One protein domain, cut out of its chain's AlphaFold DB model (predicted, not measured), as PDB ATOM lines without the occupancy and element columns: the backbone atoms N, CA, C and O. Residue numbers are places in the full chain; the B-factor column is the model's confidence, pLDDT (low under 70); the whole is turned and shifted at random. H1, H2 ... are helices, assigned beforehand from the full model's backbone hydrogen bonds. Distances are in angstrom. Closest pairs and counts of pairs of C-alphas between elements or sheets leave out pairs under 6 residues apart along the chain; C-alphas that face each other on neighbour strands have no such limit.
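Overview. This is residues 759 to 783 and 828 to 869 of the 869 residues of the protein "Hypothetical protein" of Emiliania huxleyi (UniProt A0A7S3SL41). One long helix, H3, packs on two shorter helices, H1 and H2, that follow each other along it, while H4 reaches past the start of H1. The 67 printed residues include four named helices, H1 to H4 in chain order, and no named strand: all helix. The outline is elongated, 43 by 26 by 19 A, only just compact, close to loose, with radius of gyration of the C-alphas 12.7 A.

Along the chain. Find C-alpha 763 at (71.075, -39.963, 153.929); H1 runs 16.5 A to residue 774. Next come H2, residues 776 to 783, 10.9 A, and H3, residues 828 to 844, 24.6 A. H4, residues 857 to 868, runs 16.0 A to C-alpha 868 at (81.821, -44.516, 159.357).

Arrangement. H3 touches H1 at residues 765 to 769 alone, opposite ways at a shallow tilt of 14 degrees; C-alphas 765 and 842 are closest, 6.0 A. H3 touches H2, opposite ways at a steep 51 degrees; C-alphas 781 and 832 are closest, 5.4 A. H4 is near H1, but apart from H2 and H3. Every O i to N i+4 pair is within hydrogen-bond range in H1, H2, H3 and H4.

Size, cuts and confidence. Residues 784 to 827 are cut out, leaving 8.0 A between C-alphas 783 and 828. The H3 to H4 link is long; residues 855 to 869 are among those with pLDDT under 70.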
ATOM      1  N   VAL A 759      63.521 -28.772 156.805       92.62
ATOM      2  CA  VAL A 759      64.738 -29.533 157.123       92.62
ATOM      3  C   VAL A 759      64.907 -30.632 156.068       92.62
ATOM      4  O   VAL A 759      63.933 -31.338 155.794       92.62
ATOM      5  N   PRO A 760      66.091 -30.786 155.446       91.56
ATOM      6  CA  PRO A 760      66.329 -31.864 154.490       91.56
ATOM      7  C   PRO A 760      66.376 -33.228 155.194       91.56
ATOM      8  O   PRO A 760      66.804 -33.331 156.343       91.56
ATOM      9  N   LEU A 761      65.969 -34.288 154.490       90.62
ATOM     10  CA  LEU A 761      66.115 -35.663 154.980       90.62
ATOM     11  C   LEU A 761      67.598 -36.054 155.039       90.62
ATOM     12  O   LEU A 761      68.349 -35.762 154.107       90.62
ATOM     13  N   SER A 762      68.001 -36.771 156.088       87.19
ATOM     14  CA  SER A 762      69.343 -37.356 156.179       87.19
ATOM     15  C   SER A 762      69.526 -38.506 155.180       87.19
ATOM     16  O   SER A 762      68.546 -39.101 154.731       87.19
ATOM     17  N   ALA A 763      70.773 -38.865 154.859       83.25
ATOM     18  CA  ALA A 763      71.075 -39.963 153.929       83.25
ATOM     19  C   ALA A 763      70.368 -41.279 154.317       83.25
ATOM     20  O   ALA A 763      69.781 -41.958 153.482       83.25
ATOM     21  N   VAL A 764      70.322 -41.577 155.614       82.12
ATOM     22  CA  VAL A 764      69.683 -42.776 156.179       82.12
ATOM     23  C   VAL A 764      68.167 -42.732 156.015       82.12
ATOM     24  O   VAL A 764      67.540 -43.729 155.664       82.12
ATOM     25  N   GLN A 765      67.557 -41.565 156.248       87.31
ATOM     26  CA  GLN A 765      66.126 -41.377 156.018       87.31
ATOM     27  C   GLN A 765      65.787 -41.506 154.533       87.31
ATOM     28  O   GLN A 765      64.774 -42.115 154.213       87.31
ATOM     29  N   GLN A 766      66.629 -40.984 153.635       86.62
ATOM     30  CA  GLN A 766      66.452 -41.118 152.186       86.62
ATOM     31  C   GLN A 766      66.530 -42.582 151.742       86.62
ATOM     32  O   GLN A 766      65.654 -43.029 151.006       86.62
ATOM     33  N   LEU A 767      67.508 -43.345 152.238       82.44
ATOM     34  CA  LEU A 767      67.636 -44.780 151.967       82.44
ATOM     35  C   LEU A 767      66.394 -45.553 152.420       82.44
ATOM     36  O   LEU A 767      65.814 -46.293 151.631       82.44
ATOM     37  N   LEU A 768      65.923 -45.320 153.650       83.69
ATOM     38  CA  LEU A 768      64.693 -45.931 154.168       83.69
ATOM     39  C   LEU A 768      63.450 -45.537 153.362       83.69
ATOM     40  O   LEU A 768      62.569 -46.363 153.126       83.69
ATOM     41  N   TYR A 769      63.379 -44.284 152.919       85.62
ATOM     42  CA  TYR A 769      62.282 -43.784 152.097       85.62
ATOM     43  C   TYR A 769      62.274 -44.445 150.711       85.62
ATOM     44  O   TYR A 769      61.224 -44.881 150.238       85.62
ATOM     45  N   CYS A 770      63.445 -44.574 150.080       83.12
ATOM     46  CA  CYS A 770      63.632 -45.270 148.809       83.12
ATOM     47  C   CYS A 770      63.341 -46.772 148.931       83.12
ATOM     48  O   CYS A 770      62.622 -47.317 148.096       83.12
ATOM     49  N   ALA A 771      63.822 -47.425 149.992       80.56
ATOM     50  CA  ALA A 771      63.548 -48.832 150.273       80.56
ATOM     51  C   ALA A 771      62.043 -49.082 150.454       80.56
ATOM     52  O   ALA A 771      61.480 -49.999 149.857       80.56
ATOM     53  N   PHE A 772      61.352 -48.209 151.195       83.62
ATOM     54  CA  PHE A 772      59.898 -48.269 151.319       83.62
ATOM     55  C   PHE A 772      59.197 -48.076 149.970       83.62
ATOM     56  O   PHE A 772      58.271 -48.822 149.646       83.62
ATOM     57  N   ALA A 773      59.652 -47.116 149.163       81.50
ATOM     58  CA  ALA A 773      59.100 -46.854 147.838       81.50
ATOM     59  C   ALA A 773      59.274 -48.037 146.871       81.50
ATOM     60  O   ALA A 773      58.430 -48.218 146.004       81.50
ATOM     61  N   GLN A 774      60.324 -48.846 147.029       79.38
ATOM     62  CA  GLN A 774      60.583 -50.041 146.215       79.38
ATOM     63  C   GLN A 774      59.941 -51.317 146.787       79.38
ATOM     64  O   GLN A 774      59.913 -52.355 146.127       79.38
ATOM     65  N   SER A 775      59.410 -51.258 148.010       78.31
ATOM     66  CA  SER A 775      58.821 -52.411 148.686       78.31
ATOM     67  C   SER A 775      57.466 -52.828 148.080       78.31
ATOM     68  O   SER A 775      56.701 -51.988 147.592       78.31
ATOM     69  N   PRO A 776      57.072 -54.113 148.192       68.12
ATOM     70  CA  PRO A 776      55.754 -54.587 147.753       68.12
ATOM     71  C   PRO A 776      54.577 -53.909 148.485       68.12
ATOM     72  O   PRO A 776      53.444 -53.944 147.991       68.12
ATOM     73  N   ALA A 777      54.830 -53.239 149.620       67.81
ATOM     74  CA  ALA A 777      53.842 -52.421 150.320       67.81
ATOM     75  C   ALA A 777      53.375 -51.223 149.472       67.81
ATOM     76  O   ALA A 777      52.196 -50.867 149.524       67.81
ATOM     77  N   GLN A 778      54.236 -50.668 148.609       73.81
ATOM     78  CA  GLN A 778      53.862 -49.625 147.649       73.81
ATOM     79  C   GLN A 778      52.809 -50.135 146.651       73.81
ATOM     80  O   GLN A 778      51.832 -49.440 146.371       73.81
ATOM     81  N   GLY A 779      52.947 -51.375 146.171       69.69
ATOM     82  CA  GLY A 779      51.962 -52.011 145.289       69.69
ATOM     83  C   GLY A 779      50.614 -52.263 145.977       69.69
ATOM     84  O   GLY A 779      49.564 -52.193 145.338       69.69
ATOM     85  N   GLY A 780      50.614 -52.525 147.289       72.31
ATOM     86  CA  GLY A 780      49.398 -52.584 148.113       72.31
ATOM     87  C   GLY A 780      48.710 -51.222 148.248       72.31
ATOM     88  O   GLY A 780      47.507 -51.114 148.012       72.31
ATOM     89  N   VAL A 781      49.483 -50.171 148.533       74.31
ATOM     90  CA  VAL A 781      49.007 -48.778 148.611       74.31
ATOM     91  C   VAL A 781      48.464 -48.301 147.265       74.31
ATOM     92  O   VAL A 781      47.376 -47.734 147.213       74.31
ATOM     93  N   ARG A 782      49.166 -48.580 146.160       76.00
ATOM     94  CA  ARG A 782      48.737 -48.188 144.812       76.00
ATOM     95  C   ARG A 782      47.410 -48.838 144.430       76.00
ATOM     96  O   ARG A 782      46.486 -48.135 144.047       76.00
ATOM     97  N   ARG A 783      47.271 -50.150 144.653       74.62
ATOM     98  CA  ARG A 783      46.007 -50.877 144.440       74.62
ATOM     99  C   ARG A 783      44.867 -50.362 145.317       74.62
ATOM    100  O   ARG A 783      43.725 -50.345 144.868       74.62
ATOM    101  N   GLY A 828      41.853 -51.467 152.507       63.22
ATOM    102  CA  GLY A 828      42.599 -50.535 151.660       63.22
ATOM    103  C   GLY A 828      43.008 -49.265 152.410       63.22
ATOM    104  O   GLY A 828      44.174 -48.872 152.378       63.22
ATOM    105  N   ALA A 829      42.076 -48.653 153.148       66.00
ATOM    106  CA  ALA A 829      42.340 -47.439 153.921       66.00
ATOM    107  C   ALA A 829      43.316 -47.680 155.086       66.00
ATOM    108  O   ALA A 829      44.198 -46.854 155.330       66.00
ATOM    109  N   ALA A 830      43.210 -48.826 155.770       74.12
ATOM    110  CA  ALA A 830      44.148 -49.216 156.822       74.12
ATOM    111  C   ALA A 830      45.578 -49.398 156.280       74.12
ATOM    112  O   ALA A 830      46.537 -48.919 156.885       74.12
ATOM    113  N   THR A 831      45.718 -50.006 155.096       79.00
ATOM    114  CA  THR A 831      47.014 -50.201 154.424       79.00
ATOM    115  C   THR A 831      47.683 -48.867 154.077       79.00
ATOM    116  O   THR A 831      48.871 -48.677 154.345       79.00
ATOM    117  N   VAL A 832      46.922 -47.905 153.541       81.81
ATOM    118  CA  VAL A 832      47.426 -46.551 153.237       81.81
ATOM    119  C   VAL A 832      47.824 -45.808 154.515       81.81
ATOM    120  O   VAL A 832      48.873 -45.166 154.560       81.81
ATOM    121  N   LEU A 833      47.022 -45.913 155.577       82.19
ATOM    122  CA  LEU A 833      47.320 -45.259 156.850       82.19
ATOM    123  C   LEU A 833      48.605 -45.808 157.486       82.19
ATOM    124  O   LEU A 833      49.428 -45.022 157.949       82.19
ATOM    125  N   HIS A 834      48.809 -47.129 157.476       84.19
ATOM    126  CA  HIS A 834      50.034 -47.750 157.987       84.19
ATOM    127  C   HIS A 834      51.274 -47.323 157.190       84.19
ATOM    128  O   HIS A 834      52.303 -47.005 157.786       84.19
ATOM    129  N   ALA A 835      51.162 -47.225 155.862       85.25
ATOM    130  CA  ALA A 835      52.221 -46.701 155.002       85.25
ATOM    131  C   ALA A 835      52.594 -45.249 155.348       85.25
ATOM    132  O   ALA A 835      53.766 -44.928 155.543       85.25
ATOM    133  N   LEU A 836      51.600 -44.366 155.498       87.19
ATOM    134  CA  LEU A 836      51.833 -42.969 155.879       87.19
ATOM    135  C   LEU A 836      52.405 -42.838 157.294       87.19
ATOM    136  O   LEU A 836      53.251 -41.981 157.540       87.19
ATOM    137  N   GLN A 837      51.972 -43.684 158.231       87.38
ATOM    138  CA  GLN A 837      52.534 -43.726 159.580       87.38
ATOM    139  C   GLN A 837      53.999 -44.168 159.570       87.38
ATOM    140  O   GLN A 837      54.799 -43.573 160.292       87.38
ATOM    141  N   TYR A 838      54.363 -45.158 158.751       87.31
ATOM    142  CA  TYR A 838      55.754 -45.571 158.560       87.31
ATOM    143  C   TYR A 838      56.601 -44.412 158.022       87.31
ATOM    144  O   TYR A 838      57.575 -44.019 158.661       87.31
ATOM    145  N   LEU A 839      56.177 -43.778 156.922       89.31
ATOM    146  CA  LEU A 839      56.890 -42.638 156.334       89.31
ATOM    147  C   LEU A 839      57.010 -41.460 157.315       89.31
ATOM    148  O   LEU A 839      58.078 -40.869 157.449       89.31
ATOM    149  N   ARG A 840      55.949 -41.154 158.072       91.94
ATOM    150  CA  ARG A 840      55.977 -40.111 159.110       91.94
ATOM    151  C   ARG A 840      56.976 -40.434 160.223       91.94
ATOM    152  O   ARG A 840      57.649 -39.527 160.707       91.94
ATOM    153  N   LYS A 841      57.079 -41.702 160.638       89.75
ATOM    154  CA  LYS A 841      58.083 -42.148 161.615       89.75
ATOM    155  C   LYS A 841      59.501 -41.996 161.058       89.75
ATOM    156  O   LYS A 841      60.330 -41.438 161.766       89.75
ATOM    157  N   VAL A 842      59.744 -42.381 159.799       88.94
ATOM    158  CA  VAL A 842      61.040 -42.178 159.114       88.94
ATOM    159  C   VAL A 842      61.426 -40.698 159.096       88.94
ATOM    160  O   VAL A 842      62.539 -40.363 159.496       88.94
ATOM    161  N   CYS A 843      60.505 -39.806 158.707       90.00
ATOM    162  CA  CYS A 843      60.748 -38.359 158.671       90.00
ATOM    163  C   CYS A 843      61.051 -37.764 160.056       90.00
ATOM    164  O   CYS A 843      61.843 -36.832 160.150       90.00
ATOM    165  N   ASN A 844      60.448 -38.299 161.124       90.06
ATOM    166  CA  ASN A 844      60.741 -37.864 162.490       90.06
ATOM    167  C   ASN A 844      62.110 -38.373 162.966       90.06
ATOM    168  O   ASN A 844      62.928 -37.579 163.420       90.06
ATOM    169  N   HIS A 845      62.350 -39.688 162.906       88.25
ATOM    170  CA  HIS A 845      63.620 -40.297 163.306       88.25
ATOM    171  C   HIS A 845      63.741 -41.752 162.796       88.25
ATOM    172  O   HIS A 845      62.827 -42.546 163.030       88.25
ATOM    173  N   PRO A 846      64.871 -42.171 162.188       84.25
ATOM    174  CA  PRO A 846      65.025 -43.517 161.614       84.25
ATOM    175  C   PRO A 846      64.915 -44.658 162.648       84.25
ATOM    176  O   PRO A 846      64.382 -45.719 162.339       84.25
ATOM    177  N   LEU A 847      65.312 -44.435 163.908       82.94
ATOM    178  CA  LEU A 847      65.150 -45.432 164.988       82.94
ATOM    179  C   LEU A 847      63.689 -45.760 165.349       82.94
ATOM    180  O   LEU A 847      63.445 -46.743 166.032       82.94
ATOM    181  N   LEU A 848      62.705 -44.967 164.908       86.00
ATOM    182  CA  LEU A 848      61.287 -45.279 165.141       86.00
ATOM    183  C   LEU A 848      60.771 -46.419 164.250       86.00
ATOM    184  O   LEU A 848      59.646 -46.883 164.455       86.00
ATOM    185  N   VAL A 849      61.553 -46.813 163.240       82.94
ATOM    186  CA  VAL A 849      61.235 -47.915 162.321       82.94
ATOM    187  C   VAL A 849      62.294 -49.017 162.301       82.94
ATOM    188  O   VAL A 849      61.977 -50.127 161.900       82.94
ATOM    189  N   LEU A 850      63.527 -48.731 162.724       78.81
ATOM    190  CA  LEU A 850      64.625 -49.697 162.778       78.81
ATOM    191  C   LEU A 850      64.613 -50.465 164.108       78.81
ATOM    192  O   LEU A 850      65.262 -50.052 165.067       78.81
ATOM    193  N   ASP A 851      63.887 -51.580 164.157       74.12
ATOM    194  CA  ASP A 851      63.969 -52.591 165.216       74.12
ATOM    195  C   ASP A 851      64.807 -53.803 164.767       74.12
ATOM    196  O   ASP A 851      65.141 -53.935 163.590       74.12
ATOM    197  N   GLU A 852      65.174 -54.697 165.695       68.44
ATOM    198  CA  GLU A 852      65.995 -55.893 165.404       68.44
ATOM    199  C   GLU A 852      65.369 -56.834 164.358       68.44
ATOM    200  O   GLU A 852      66.076 -57.630 163.745       68.44
ATOM    201  N   ALA A 853      64.059 -56.710 164.127       65.38
ATOM    202  CA  ALA A 853      63.295 -57.473 163.150       65.38
ATOM    203  C   ALA A 853      63.166 -56.773 161.782       65.38
ATOM    204  O   ALA A 853      62.562 -57.337 160.864       65.38
ATOM    205  N   HIS A 854      63.704 -55.559 161.615       72.50
ATOM    206  CA  HIS A 854      63.534 -54.800 160.382       72.50
ATOM    207  C   HIS A 854      64.335 -55.439 159.230       72.50
ATOM    208  O   HIS A 854      65.552 -55.611 159.344       72.50
ATOM    209  N   PRO A 855      63.703 -55.731 158.076       67.50
ATOM    210  CA  PRO A 855      64.305 -56.532 157.004       67.50
ATOM    211  C   PRO A 855      65.565 -55.911 156.385       67.50
ATOM    212  O   PRO A 855      66.422 -56.637 155.899       67.50
ATOM    213  N   HIS A 856      65.704 -54.584 156.451       67.69
ATOM    214  CA  HIS A 856      66.870 -53.844 155.940       67.69
ATOM    215  C   HIS A 856      67.859 -53.406 157.031       67.69
ATOM    216  O   HIS A 856      68.753 -52.606 156.766       67.69
ATOM    217  N   LEU A 857      67.699 -53.872 158.278       67.81
ATOM    218  CA  LEU A 857      68.592 -53.481 159.374       67.81
ATOM    219  C   LEU A 857      70.030 -53.951 159.125       67.81
ATOM    220  O   LEU A 857      70.972 -53.221 159.423       67.81
ATOM    221  N   THR A 858      70.199 -55.163 158.597       66.50
ATOM    222  CA  THR A 858      71.510 -55.752 158.303       66.50
ATOM    223  C   THR A 858      72.213 -54.970 157.199       66.50
ATOM    224  O   THR A 858      73.344 -54.550 157.409       66.50
ATOM    225  N   ASP A 859      71.502 -54.676 156.103       67.25
ATOM    226  CA  ASP A 859      72.006 -53.902 154.961       67.25
ATOM    227  C   ASP A 859      72.468 -52.508 155.400       67.25
ATOM    228  O   ASP A 859      73.607 -52.119 155.136       67.25
ATOM    229  N   LEU A 860      71.632 -51.811 156.179       68.12
ATOM    230  CA  LEU A 860      71.944 -50.493 156.725       68.12
ATOM    231  C   LEU A 860      73.111 -50.532 157.711       68.12
ATOM    232  O   LEU A 860      73.917 -49.612 157.702       68.12
ATOM    233  N   LYS A 861      73.256 -51.570 158.546       68.31
ATOM    234  CA  LYS A 861      74.423 -51.709 159.441       68.31
ATOM    235  C   LYS A 861      75.728 -51.824 158.650       68.31
ATOM    236  O   LYS A 861      76.718 -51.210 159.041       68.31
ATOM    237  N   THR A 862      75.724 -52.561 157.539       66.38
ATOM    238  CA  THR A 862      76.864 -52.620 156.608       66.38
ATOM    239  C   THR A 862      77.138 -51.266 155.964       66.38
ATOM    240  O   THR A 862      78.283 -50.831 155.960       66.38
ATOM    241  N   GLU A 863      76.101 -50.572 155.490       64.94
ATOM    242  CA  GLU A 863      76.216 -49.271 154.816       64.94
ATOM    243  C   GLU A 863      76.653 -48.138 155.767       64.94
ATOM    244  O   GLU A 863      77.434 -47.260 155.408       64.94
ATOM    245  N   PHE A 864      76.207 -48.184 157.025       65.94
ATOM    246  CA  PHE A 864      76.686 -47.313 158.097       65.94
ATOM    247  C   PHE A 864      78.139 -47.608 158.460       65.94
ATOM    248  O   PHE A 864      78.888 -46.674 158.725       65.94
ATOM    249  N   SER A 865      78.544 -48.883 158.475       59.12
ATOM    250  CA  SER A 865      79.936 -49.268 158.720       59.12
ATOM    251  C   SER A 865      80.868 -48.750 157.627       59.12
ATOM    252  O   SER A 865      81.980 -48.362 157.958       59.12
ATOM    253  N   THR A 866      80.429 -48.720 156.364       59.91
ATOM    254  CA  THR A 866      81.186 -48.136 155.244       59.91
ATOM    255  C   THR A 866      81.131 -46.609 155.187       59.91
ATOM    256  O   THR A 866      82.021 -46.008 154.605       59.91
ATOM    257  N   LEU A 867      80.105 -45.970 155.763       56.25
ATOM    258  CA  LEU A 867      80.033 -44.506 155.914       56.25
ATOM    259  C   LEU A 867      80.815 -43.980 157.134       56.25
ATOM    260  O   LEU A 867      81.143 -42.796 157.175       56.25
ATOM    261  N   LEU A 868      81.050 -44.827 158.144       52.09
ATOM    262  CA  LEU A 868      81.821 -44.516 159.357       52.09
ATOM    263  C   LEU A 868      83.321 -44.825 159.221       52.09
ATOM    264  O   LEU A 868      84.110 -44.234 159.959       52.09
ATOM    265  N   SER A 869      83.697 -45.754 158.333       44.09
ATOM    266  CA  SER A 869      85.082 -45.997 157.894       44.09
ATOM    267  C   SER A 869      85.506 -44.989 156.839       44.09
ATOM    268  O   SER A 869      86.653 -44.500 156.920       44.09
TER     269      SER A 869